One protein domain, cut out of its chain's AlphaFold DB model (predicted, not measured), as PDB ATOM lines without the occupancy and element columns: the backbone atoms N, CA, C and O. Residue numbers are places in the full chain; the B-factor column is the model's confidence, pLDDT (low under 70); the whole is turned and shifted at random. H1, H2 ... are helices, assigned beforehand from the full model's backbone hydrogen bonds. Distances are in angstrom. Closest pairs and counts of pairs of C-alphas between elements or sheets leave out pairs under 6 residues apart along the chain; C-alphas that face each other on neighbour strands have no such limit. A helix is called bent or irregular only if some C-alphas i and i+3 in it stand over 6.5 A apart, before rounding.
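Overview. This is residues 540 to 552 and 567 to 631 of the 899 residues of the protein "Hypothetical protein" of Polarella glacialis (UniProt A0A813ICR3). A short helix, H2, sits in the middle; H1 meets it on one side, its first residue, Lys 540, coming closest near the last residues of H2, arm H4b of the bent last helix crosses H2 on the opposite side, and the hairpin of H3 and arm H4a comes close to it on a third. The end of H4b, residues 622 to 631, sticks out as a free arm. The printed part has 78 residues with four named helices, H1 to H4 in chain order, and no named strand; the class is all helix. It is compact, with a radius of gyration of the C-alphas of 13.3 A, and spans 43 by 30 by 17 A.

Arrangement. Start at H1, residues 540 to 551, which touches H2, residues 569 to 579, closest at the C-alphas of Lys 540 and Ala 578, 5.3 A; at 70.2 degrees they are only just about perpendicular. H4, residues 597 to 631, was assigned as one helix by its hydrogen bonds but is bent, with C-alphas 605 and 608 8.1 A apart; its arms H4a, 597 to 605, and H4b, 608 to 631, stand about perpendicular at 87 degrees. H3, residues 584 to 593, and H4a form a helical hairpin and touch at Val 591 and Gln 600, their closest C-alphas, 5.8 A, at a shallow tilt of 28 degrees, opposite ways. H4b touches H2 with residues 613 to 621 alone, closest at the C-alphas of Thr 573 and Ala 617, 5.1 A, about perpendicular at 76 degrees. H1 and H4b are apart. Each O i to N i+4 pair is within hydrogen-bond range in H1, H2, H3 and H4a, and 17 of 20 are in H4b.

Along the chain. Find C-alpha 540 at (154.761, 204.403, 81.926); from there H1 runs 16.5 A. H2 runs 15.4 A, H3 14.3 A and H4a 12.3 A. H4b runs 35.0 A to C-alpha 631 at (173.500, 187.203, 93.349); it is irregular, with C-alphas 608 and 611 7.7 A apart, and has a kink of 54 degrees near residue 622.

Size, cuts and confidence. Look for the cut after Ala 552: residues 553 to 566 are not printed, and C-alphas 552 and 567 are 16.0 A apart. The links H2 to H3 and H3 to H4 are tight. No printed residue is under 70 in pLDDT.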
ATOM      1  N   LYS A 540     155.906 203.488  81.835       86.19
ATOM      2  CA  LYS A 540     154.761 204.403  81.926       86.19
ATOM      3  C   LYS A 540     155.208 205.863  81.820       86.19
ATOM      4  O   LYS A 540     154.556 206.645  81.132       86.19
ATOM      5  N   ALA A 541     156.348 206.212  82.419       82.56
ATOM      6  CA  ALA A 541     156.951 207.545  82.311       82.56
ATOM      7  C   ALA A 541     157.387 207.875  80.871       82.56
ATOM      8  O   ALA A 541     157.212 209.001  80.400       82.56
ATOM      9  N   LEU A 542     157.955 206.901  80.148       85.44
ATOM     10  CA  LEU A 542     158.370 207.090  78.758       85.44
ATOM     11  C   LEU A 542     157.154 207.199  77.822       85.44
ATOM     12  O   LEU A 542     157.103 208.134  77.022       85.44
ATOM     13  N   LYS A 543     156.140 206.328  77.980       86.31
ATOM     14  CA  LYS A 543     154.869 206.407  77.232       86.31
ATOM     15  C   LYS A 543     154.183 207.770  77.423       86.31
ATOM     16  O   LYS A 543     153.949 208.464  76.437       86.31
ATOM     17  N   ARG A 544     153.989 208.221  78.671       85.81
ATOM     18  CA  ARG A 544     153.371 209.528  78.984       85.81
ATOM     19  C   ARG A 544     154.101 210.712  78.352       85.81
ATOM     20  O   ARG A 544     153.474 211.628  77.826       85.81
ATOM     21  N   ARG A 545     155.439 210.710  78.370       82.88
ATOM     22  CA  ARG A 545     156.232 211.777  77.735       82.88
ATOM     23  C   ARG A 545     156.161 211.723  76.211       82.88
ATOM     24  O   ARG A 545     156.136 212.777  75.580       82.88
ATOM     25  N   ARG A 546     156.069 210.529  75.619       84.88
ATOM     26  CA  ARG A 546     155.839 210.342  74.179       84.88
ATOM     27  C   ARG A 546     154.479 210.900  73.750       84.88
ATOM     28  O   ARG A 546     154.404 211.589  72.735       84.88
ATOM     29  N   GLU A 547     153.437 210.660  74.540       85.69
ATOM     30  CA  GLU A 547     152.088 211.206  74.338       85.69
ATOM     31  C   GLU A 547     152.088 212.738  74.465       85.69
ATOM     32  O   GLU A 547     151.642 213.436  73.554       85.69
ATOM     33  N   ALA A 548     152.711 213.286  75.515       84.75
ATOM     34  CA  ALA A 548     152.856 214.733  75.694       84.75
ATOM     35  C   ALA A 548     153.637 215.413  74.545       84.75
ATOM     36  O   ALA A 548     153.282 216.510  74.122       84.75
ATOM     37  N   GLN A 549     154.662 214.760  73.981       83.75
ATOM     38  CA  GLN A 549     155.378 215.242  72.786       83.75
ATOM     39  C   GLN A 549     154.547 215.165  71.494       83.75
ATOM     40  O   GLN A 549     154.818 215.897  70.537       83.75
ATOM     41  N   GLN A 550     153.557 214.272  71.424       81.88
ATOM     42  CA  GLN A 550     152.637 214.194  70.287       81.88
ATOM     43  C   GLN A 550     151.567 215.288  70.367       81.88
ATOM     44  O   GLN A 550     151.323 215.925  69.342       81.88
ATOM     45  N   LEU A 551     151.035 215.541  71.570       81.94
ATOM     46  CA  LEU A 551     150.031 216.568  71.885       81.94
ATOM     47  C   LEU A 551     150.585 218.004  71.958       81.94
ATOM     48  O   LEU A 551     149.813 218.956  71.887       81.94
ATOM     49  N   ALA A 552     151.901 218.185  72.110       80.19
ATOM     50  CA  ALA A 552     152.512 219.512  72.146       80.19
ATOM     51  C   ALA A 552     152.217 220.305  70.848       80.19
ATOM     52  O   ALA A 552     152.442 219.767  69.754       80.19
ATOM     53  N   PHE A 567     159.447 206.897  66.415       92.44
ATOM     54  CA  PHE A 567     159.162 205.745  67.281       92.44
ATOM     55  C   PHE A 567     160.140 204.586  66.995       92.44
ATOM     56  O   PHE A 567     160.299 204.156  65.843       92.44
ATOM     57  N   GLY A 568     160.833 204.120  68.034       94.50
ATOM     58  CA  GLY A 568     161.912 203.137  67.970       94.50
ATOM     59  C   GLY A 568     161.722 201.958  68.929       94.50
ATOM     60  O   GLY A 568     160.652 201.752  69.497       94.50
ATOM     61  N   LYS A 569     162.781 201.152  69.118       95.44
ATOM     62  CA  LYS A 569     162.695 199.948  69.969       95.44
ATOM     63  C   LYS A 569     162.433 200.287  71.442       95.44
ATOM     64  O   LYS A 569     161.693 199.561  72.083       95.44
ATOM     65  N   LEU A 570     162.986 201.383  71.968       93.44
ATOM     66  CA  LEU A 570     162.747 201.786  73.362       93.44
ATOM     67  C   LEU A 570     161.291 202.211  73.599       93.44
ATOM     68  O   LEU A 570     160.714 201.817  74.609       93.44
ATOM     69  N   ASP A 571     160.679 202.940  72.660       94.44
ATOM     70  CA  ASP A 571     159.253 203.277  72.722       94.44
ATOM     71  C   ASP A 571     158.377 202.014  72.621       94.44
ATOM     72  O   ASP A 571     157.394 201.886  73.344       94.44
ATOM     73  N   PHE A 572     158.765 201.050  71.777       96.44
ATOM     74  CA  PHE A 572     158.096 199.749  71.667       96.44
ATOM     75  C   PHE A 572     158.197 198.922  72.960       96.44
ATOM     76  O   PHE A 572     157.187 198.426  73.450       96.44
ATOM     77  N   THR A 573     159.390 198.816  73.554       96.25
ATOM     78  CA  THR A 573     159.617 198.147  74.845       96.25
ATOM     79  C   THR A 573     158.813 198.813  75.966       96.25
ATOM     80  O   THR A 573     158.199 198.120  76.774       96.25
ATOM     81  N   ALA A 574     158.749 200.148  75.996       93.88
ATOM     82  CA  ALA A 574     157.911 200.873  76.947       93.88
ATOM     83  C   ALA A 574     156.410 200.640  76.712       93.88
ATOM     84  O   ALA A 574     155.677 200.483  77.681       93.88
ATOM     85  N   LEU A 575     155.951 200.564  75.458       95.94
ATOM     86  CA  LEU A 575     154.557 200.256  75.130       95.94
ATOM     87  C   LEU A 575     154.161 198.847  75.602       95.94
ATOM     88  O   LEU A 575     153.184 198.702  76.332       95.94
ATOM     89  N   VAL A 576     154.951 197.830  75.240       97.06
ATOM     90  CA  VAL A 576     154.743 196.427  75.646       97.06
ATOM     91  C   VAL A 576     154.619 196.298  77.166       97.06
ATOM     92  O   VAL A 576     153.701 195.647  77.656       97.06
ATOM     93  N   LEU A 577     155.500 196.965  77.916       95.25
ATOM     94  CA  LEU A 577     155.552 196.870  79.377       95.25
ATOM     95  C   LEU A 577     154.571 197.797  80.113       95.25
ATOM     96  O   LEU A 577     154.250 197.533  81.271       95.25
ATOM     97  N   ALA A 578     154.097 198.874  79.481       93.50
ATOM     98  CA  ALA A 578     153.060 199.735  80.051       93.50
ATOM     99  C   ALA A 578     151.669 199.090  79.952       93.50
ATOM    100  O   ALA A 578     150.902 199.178  80.911       93.50
ATOM    101  N   GLU A 579     151.389 198.420  78.829       96.19
ATOM    102  CA  GLU A 579     150.085 197.821  78.509       96.19
ATOM    103  C   GLU A 579     150.020 196.303  78.767       96.19
ATOM    104  O   GLU A 579     148.946 195.718  78.690       96.19
ATOM    105  N   GLY A 580     151.148 195.657  79.086       95.94
ATOM    106  CA  GLY A 580     151.208 194.239  79.461       95.94
ATOM    107  C   GLY A 580     151.110 193.244  78.297       95.94
ATOM    108  O   GLY A 580     150.715 192.106  78.522       95.94
ATOM    109  N   LEU A 581     151.465 193.654  77.076       97.25
ATOM    110  CA  LEU A 581     151.247 192.898  75.832       97.25
ATOM    111  C   LEU A 581     152.216 191.704  75.728       97.25
ATOM    112  O   LEU A 581     153.409 191.891  75.489       97.25
ATOM    113  N   ARG A 582     151.724 190.475  75.904       97.19
ATOM    114  CA  ARG A 582     152.515 189.228  75.927       97.19
ATOM    115  C   ARG A 582     152.563 188.510  74.579       97.19
ATOM    116  O   ARG A 582     153.520 187.781  74.325       97.19
ATOM    117  N   ALA A 583     151.571 188.714  73.716       97.06
ATOM    118  CA  ALA A 583     151.494 188.109  72.391       97.06
ATOM    119  C   ALA A 583     151.710 189.131  71.261       97.06
ATOM    120  O   ALA A 583     151.413 190.323  71.376       97.06
ATOM    121  N   LYS A 584     152.187 188.644  70.110       97.62
ATOM    122  CA  LYS A 584     152.337 189.451  68.886       97.62
ATOM    123  C   LYS A 584     150.980 189.981  68.408       97.62
ATOM    124  O   LYS A 584     150.896 191.074  67.857       97.62
ATOM    125  N   GLU A 585     149.930 189.208  68.630       97.62
ATOM    126  CA  GLU A 585     148.561 189.452  68.194       97.62
ATOM    127  C   GLU A 585     147.921 190.579  69.025       97.62
ATOM    128  O   GLU A 585     147.307 191.480  68.457       97.62
ATOM    129  N   GLU A 586     148.182 190.616  70.337       97.94
ATOM    130  CA  GLU A 586     147.823 191.732  71.229       97.94
ATOM    131  C   GLU A 586     148.531 193.031  70.821       97.94
ATOM    132  O   GLU A 586     147.904 194.089  70.762       97.94
ATOM    133  N   VAL A 587     149.824 192.955  70.476       97.75
ATOM    134  CA  VAL A 587     150.588 194.101  69.953       97.75
ATOM    135  C   VAL A 587     150.010 194.610  68.633       97.75
ATOM    136  O   VAL A 587     149.856 195.821  68.471       97.75
ATOM    137  N   MET A 588     149.675 193.721  67.694       97.69
ATOM    138  CA  MET A 588     149.060 194.117  66.423       97.69
ATOM    139  C   MET A 588     147.698 194.782  66.654       97.69
ATOM    140  O   MET A 588     147.491 195.888  66.153       97.69
ATOM    141  N   LYS A 589     146.831 194.177  67.480       97.94
ATOM    142  CA  LYS A 589     145.524 194.731  67.859       97.94
ATOM    143  C   LYS A 589     145.661 196.120  68.484       97.94
ATOM    144  O   LYS A 589     145.065 197.070  67.984       97.94
ATOM    145  N   TYR A 590     146.502 196.272  69.512       97.88
ATOM    146  CA  TYR A 590     146.724 197.569  70.161       97.88
ATOM    147  C   TYR A 590     147.198 198.625  69.154       97.88
ATOM    148  O   TYR A 590     146.717 199.756  69.159       97.88
ATOM    149  N   VAL A 591     148.146 198.282  68.278       96.75
ATOM    150  CA  VAL A 591     148.711 199.240  67.316       96.75
ATOM    151  C   VAL A 591     147.711 199.615  66.210       96.75
ATOM    152  O   VAL A 591     147.778 200.733  65.699       96.75
ATOM    153  N   GLN A 592     146.758 198.740  65.881       96.50
ATOM    154  CA  GLN A 592     145.640 199.046  64.982       96.50
ATOM    155  C   GLN A 592     144.582 199.937  65.656       96.50
ATOM    156  O   GLN A 592     144.188 200.941  65.071       96.50
ATOM    157  N   GLU A 593     144.164 199.619  66.885       96.62
ATOM    158  CA  GLU A 593     143.101 200.342  67.608       96.62
ATOM    159  C   GLU A 593     143.554 201.688  68.203       96.62
ATOM    160  O   GLU A 593     142.770 202.631  68.284       96.62
ATOM    161  N   LYS A 594     144.800 201.763  68.690       95.88
ATOM    162  CA  LYS A 594     145.303 202.841  69.571       95.88
ATOM    163  C   LYS A 594     146.704 203.342  69.199       95.88
ATOM    164  O   LYS A 594     147.240 204.231  69.859       95.88
ATOM    165  N   GLY A 595     147.343 202.757  68.185       91.94
ATOM    166  CA  GLY A 595     148.694 203.127  67.766       91.94
ATOM    167  C   GLY A 595     148.710 204.342  66.842       91.94
ATOM    168  O   GLY A 595     147.961 204.396  65.871       91.94
ATOM    169  N   SER A 596     149.616 205.296  67.077       92.44
ATOM    170  CA  SER A 596     149.828 206.392  66.122       92.44
ATOM    171  C   SER A 596     150.486 205.890  64.827       92.44
ATOM    172  O   SER A 596     151.114 204.827  64.807       92.44
ATOM    173  N   ALA A 597     150.410 206.665  63.741       91.50
ATOM    174  CA  ALA A 597     150.961 206.282  62.433       91.50
ATOM    175  C   ALA A 597     152.458 205.886  62.472       91.50
ATOM    176  O   ALA A 597     152.909 205.036  61.701       91.50
ATOM    177  N   GLU A 598     153.245 206.443  63.402       92.44
ATOM    178  CA  GLU A 598     154.633 206.015  63.620       92.44
ATOM    179  C   GLU A 598     154.741 204.630  64.275       92.44
ATOM    180  O   GLU A 598     155.615 203.850  63.894       92.44
ATOM    181  N   MET A 599     153.853 204.314  65.226       95.06
ATOM    182  CA  MET A 599     153.767 202.997  65.871       95.06
ATOM    183  C   MET A 599     153.346 201.936  64.853       95.06
ATOM    184  O   MET A 599     153.993 200.896  64.749       95.06
ATOM    185  N   GLN A 600     152.332 202.236  64.035       96.12
ATOM    186  CA  GLN A 600     151.872 201.386  62.932       96.12
ATOM    187  C   GLN A 600     152.995 201.137  61.915       96.12
ATOM    188  O   GLN A 600     153.312 199.989  61.591       96.12
ATOM    189  N   SER A 601     153.689 202.198  61.487       95.44
ATOM    190  CA  SER A 601     154.857 202.097  60.606       95.44
ATOM    191  C   SER A 601     156.007 201.297  61.229       95.44
ATOM    192  O   SER A 601     156.742 200.619  60.507       95.44
ATOM    193  N   TYR A 602     156.217 201.376  62.547       96.56
ATOM    194  CA  TYR A 602     157.222 200.573  63.244       96.56
ATOM    195  C   TYR A 602     156.819 199.095  63.299       96.56
ATOM    196  O   TYR A 602     157.591 198.251  62.850       96.56
ATOM    197  N   ALA A 603     155.611 198.787  63.779       96.44
ATOM    198  CA  ALA A 603     155.111 197.423  63.933       96.44
ATOM    199  C   ALA A 603     155.052 196.674  62.594       96.44
ATOM    200  O   ALA A 603     155.522 195.544  62.513       96.44
ATOM    201  N   SER A 604     154.591 197.333  61.524       96.62
ATOM    202  CA  SER A 604     154.608 196.796  60.155       96.62
ATOM    203  C   SER A 604     156.027 196.404  59.707       96.62
ATOM    204  O   SER A 604     156.275 195.259  59.328       96.62
ATOM    205  N   ARG A 605     157.012 197.303  59.852       97.00
ATOM    206  CA  ARG A 605     158.419 197.016  59.502       97.00
ATOM    207  C   ARG A 605     159.088 195.995  60.429       97.00
ATOM    208  O   ARG A 605     160.060 195.359  60.025       97.00
ATOM    209  N   ALA A 606     158.596 195.843  61.657       96.25
ATOM    210  CA  ALA A 606     159.114 194.918  62.662       96.25
ATOM    211  C   ALA A 606     158.342 193.586  62.740       96.25
ATOM    212  O   ALA A 606     158.729 192.732  63.532       96.25
ATOM    213  N   GLN A 607     157.296 193.371  61.930       96.12
ATOM    214  CA  GLN A 607     156.262 192.343  62.151       96.12
ATOM    215  C   GLN A 607     156.805 190.920  62.382       96.12
ATOM    216  O   GLN A 607     156.303 190.188  63.235       96.12
ATOM    217  N   ARG A 608     157.872 190.536  61.664       96.44
ATOM    218  CA  ARG A 608     158.537 189.220  61.785       96.44
ATOM    219  C   ARG A 608     159.372 189.042  63.066       96.44
ATOM    220  O   ARG A 608     159.769 187.925  63.364       96.44
ATOM    221  N   ARG A 609     159.654 190.123  63.799       97.19
ATOM    222  CA  ARG A 609     160.485 190.178  65.020       97.19
ATOM    223  C   ARG A 609     159.718 190.654  66.258       97.19
ATOM    224  O   ARG A 609     160.319 190.828  67.309       97.19
ATOM    225  N   LEU A 610     158.400 190.857  66.170       96.44
ATOM    226  CA  LEU A 610     157.613 191.331  67.317       96.44
ATOM    227  C   LEU A 610     157.698 190.371  68.513       96.44
ATOM    228  O   LEU A 610     157.821 190.848  69.630       96.44
ATOM    229  N   LYS A 611     157.725 189.047  68.284       97.25
ATOM    230  CA  LYS A 611     157.918 188.048  69.351       97.25
ATOM    231  C   LYS A 611     159.250 188.246  70.092       97.25
ATOM    232  O   LYS A 611     159.229 188.466  71.296       97.25
ATOM    233  N   GLU A 612     160.364 188.295  69.356       96.50
ATOM    234  CA  GLU A 612     161.705 188.603  69.888       96.50
ATOM    235  C   GLU A 612     161.696 189.909  70.703       96.50
ATOM    236  O   GLU A 612     162.247 189.968  71.795       96.50
ATOM    237  N   PHE A 613     161.024 190.958  70.213       97.38
ATOM    238  CA  PHE A 613     160.980 192.256  70.896       97.38
ATOM    239  C   PHE A 613     160.051 192.301  72.121       97.38
ATOM    240  O   PHE A 613     160.236 193.178  72.963       97.38
ATOM    241  N   ILE A 614     159.069 191.401  72.224       97.75
ATOM    242  CA  ILE A 614     158.239 191.221  73.424       97.75
ATOM    243  C   ILE A 614     159.024 190.425  74.478       97.75
ATOM    244  O   ILE A 614     159.064 190.822  75.640       97.75
ATOM    245  N   GLU A 615     159.708 189.357  74.060       94.31
ATOM    246  CA  GLU A 615     160.602 188.559  74.909       94.31
ATOM    247  C   GLU A 615     161.734 189.435  75.478       94.31
ATOM    248  O   GLU A 615     161.869 189.535  76.697       94.31
ATOM    249  N   ASP A 616     162.437 190.193  74.625       94.88
ATOM    250  CA  ASP A 616     163.424 191.215  75.018       94.88
ATOM    251  C   ASP A 616     162.869 192.234  76.028       94.88
ATOM    252  O   ASP A 616     163.608 192.740  76.874       94.88
ATOM    253  N   ALA A 617     161.588 192.605  75.914       95.19
ATOM    254  CA  ALA A 617     160.975 193.600  76.787       95.19
ATOM    255  C   ALA A 617     160.719 193.027  78.186       95.19
ATOM    256  O   ALA A 617     161.133 193.633  79.175       95.19
ATOM    257  N   PHE A 618     160.107 191.846  78.295       94.88
ATOM    258  CA  PHE A 618     159.934 191.203  79.601       94.88
ATOM    259  C   PHE A 618     161.272 190.788  80.225       94.88
ATOM    260  O   PHE A 618     161.418 190.906  81.440       94.88
ATOM    261  N   ASP A 619     162.281 190.428  79.428       89.00
ATOM    262  CA  ASP A 619     163.640 190.211  79.932       89.00
ATOM    263  C   ASP A 619     164.301 191.501  80.434       89.00
ATOM    264  O   ASP A 619     164.933 191.475  81.489       89.00
ATOM    265  N   TRP A 620     164.098 192.641  79.764       90.25
ATOM    266  CA  TRP A 620     164.544 193.951  80.253       90.25
ATOM    267  C   TRP A 620     163.862 194.338  81.575       90.25
ATOM    268  O   TRP A 620     164.530 194.807  82.493       90.25
ATOM    269  N   GLN A 621     162.550 194.103  81.708       91.38
ATOM    270  CA  GLN A 621     161.817 194.338  82.960       91.38
ATOM    271  C   GLN A 621     162.276 193.398  84.083       91.38
ATOM    272  O   GLN A 621     162.411 193.824  85.229       91.38
ATOM    273  N   ALA A 622     162.515 192.125  83.766       87.00
ATOM    274  CA  ALA A 622     162.930 191.119  84.735       87.00
ATOM    275  C   ALA A 622     164.416 191.220  85.112       87.00
ATOM    276  O   ALA A 622     164.797 190.681  86.148       87.00
ATOM    277  N   ALA A 623     165.259 191.891  84.318       86.69
ATOM    278  CA  ALA A 623     166.710 191.915  84.506       86.69
ATOM    279  C   ALA A 623     167.170 192.301  85.932       86.69
ATOM    280  O   ALA A 623     168.010 191.575  86.460       86.69
ATOM    281  N   PRO A 624     166.624 193.332  86.616       83.44
ATOM    282  CA  PRO A 624     167.027 193.646  87.992       83.44
ATOM    283  C   PRO A 624     166.678 192.528  88.987       83.44
ATOM    284  O   PRO A 624     167.477 192.201  89.862       83.44
ATOM    285  N   ALA A 625     165.510 191.898  88.828       82.06
ATOM    286  CA  ALA A 625     165.076 190.783  89.669       82.06
ATOM    287  C   ALA A 625     165.876 189.500  89.385       82.06
ATOM    288  O   ALA A 625     166.253 188.799  90.321       82.06
ATOM    289  N   LYS A 626     166.193 189.229  88.109       82.81
ATOM    290  CA  LYS A 626     167.081 188.136  87.686       82.81
ATOM    291  C   LYS A 626     168.478 188.316  88.279       82.81
ATOM    292  O   LYS A 626     168.953 187.409  88.945       82.81
ATOM    293  N   VAL A 627     169.083 189.500  88.139       83.19
ATOM    294  CA  VAL A 627     170.399 189.816  88.722       83.19
ATOM    295  C   VAL A 627     170.394 189.626  90.240       83.19
ATOM    296  O   VAL A 627     171.272 188.935  90.748       83.19
ATOM    297  N   LYS A 628     169.378 190.125  90.961       82.56
ATOM    298  CA  LYS A 628     169.271 189.901  92.411       82.56
ATOM    299  C   LYS A 628     169.139 188.412  92.770       82.56
ATOM    300  O   LYS A 628     169.797 187.946  93.695       82.56
ATOM    301  N   ALA A 629     168.340 187.649  92.023       82.50
ATOM    302  CA  ALA A 629     168.207 186.202  92.208       82.50
ATOM    303  C   ALA A 629     169.466 185.411  91.790       82.50
ATOM    304  O   ALA A 629     169.649 184.281  92.231       82.50
ATOM    305  N   ASP A 630     170.330 185.972  90.946       82.81
ATOM    306  CA  ASP A 630     171.604 185.368  90.530       82.81
ATOM    307  C   ASP A 630     172.752 185.699  91.497       82.81
ATOM    308  O   ASP A 630     173.715 184.935  91.586       82.81
ATOM    309  N   GLN A 631     172.627 186.805  92.240       88.62
ATOM    310  CA  GLN A 631     173.500 187.203  93.349       88.62
ATOM    311  C   GLN A 631     173.158 186.472  94.658       88.62
ATOM    312  O   GLN A 631     174.060 186.145  95.426       88.62
TER     313      GLN A 631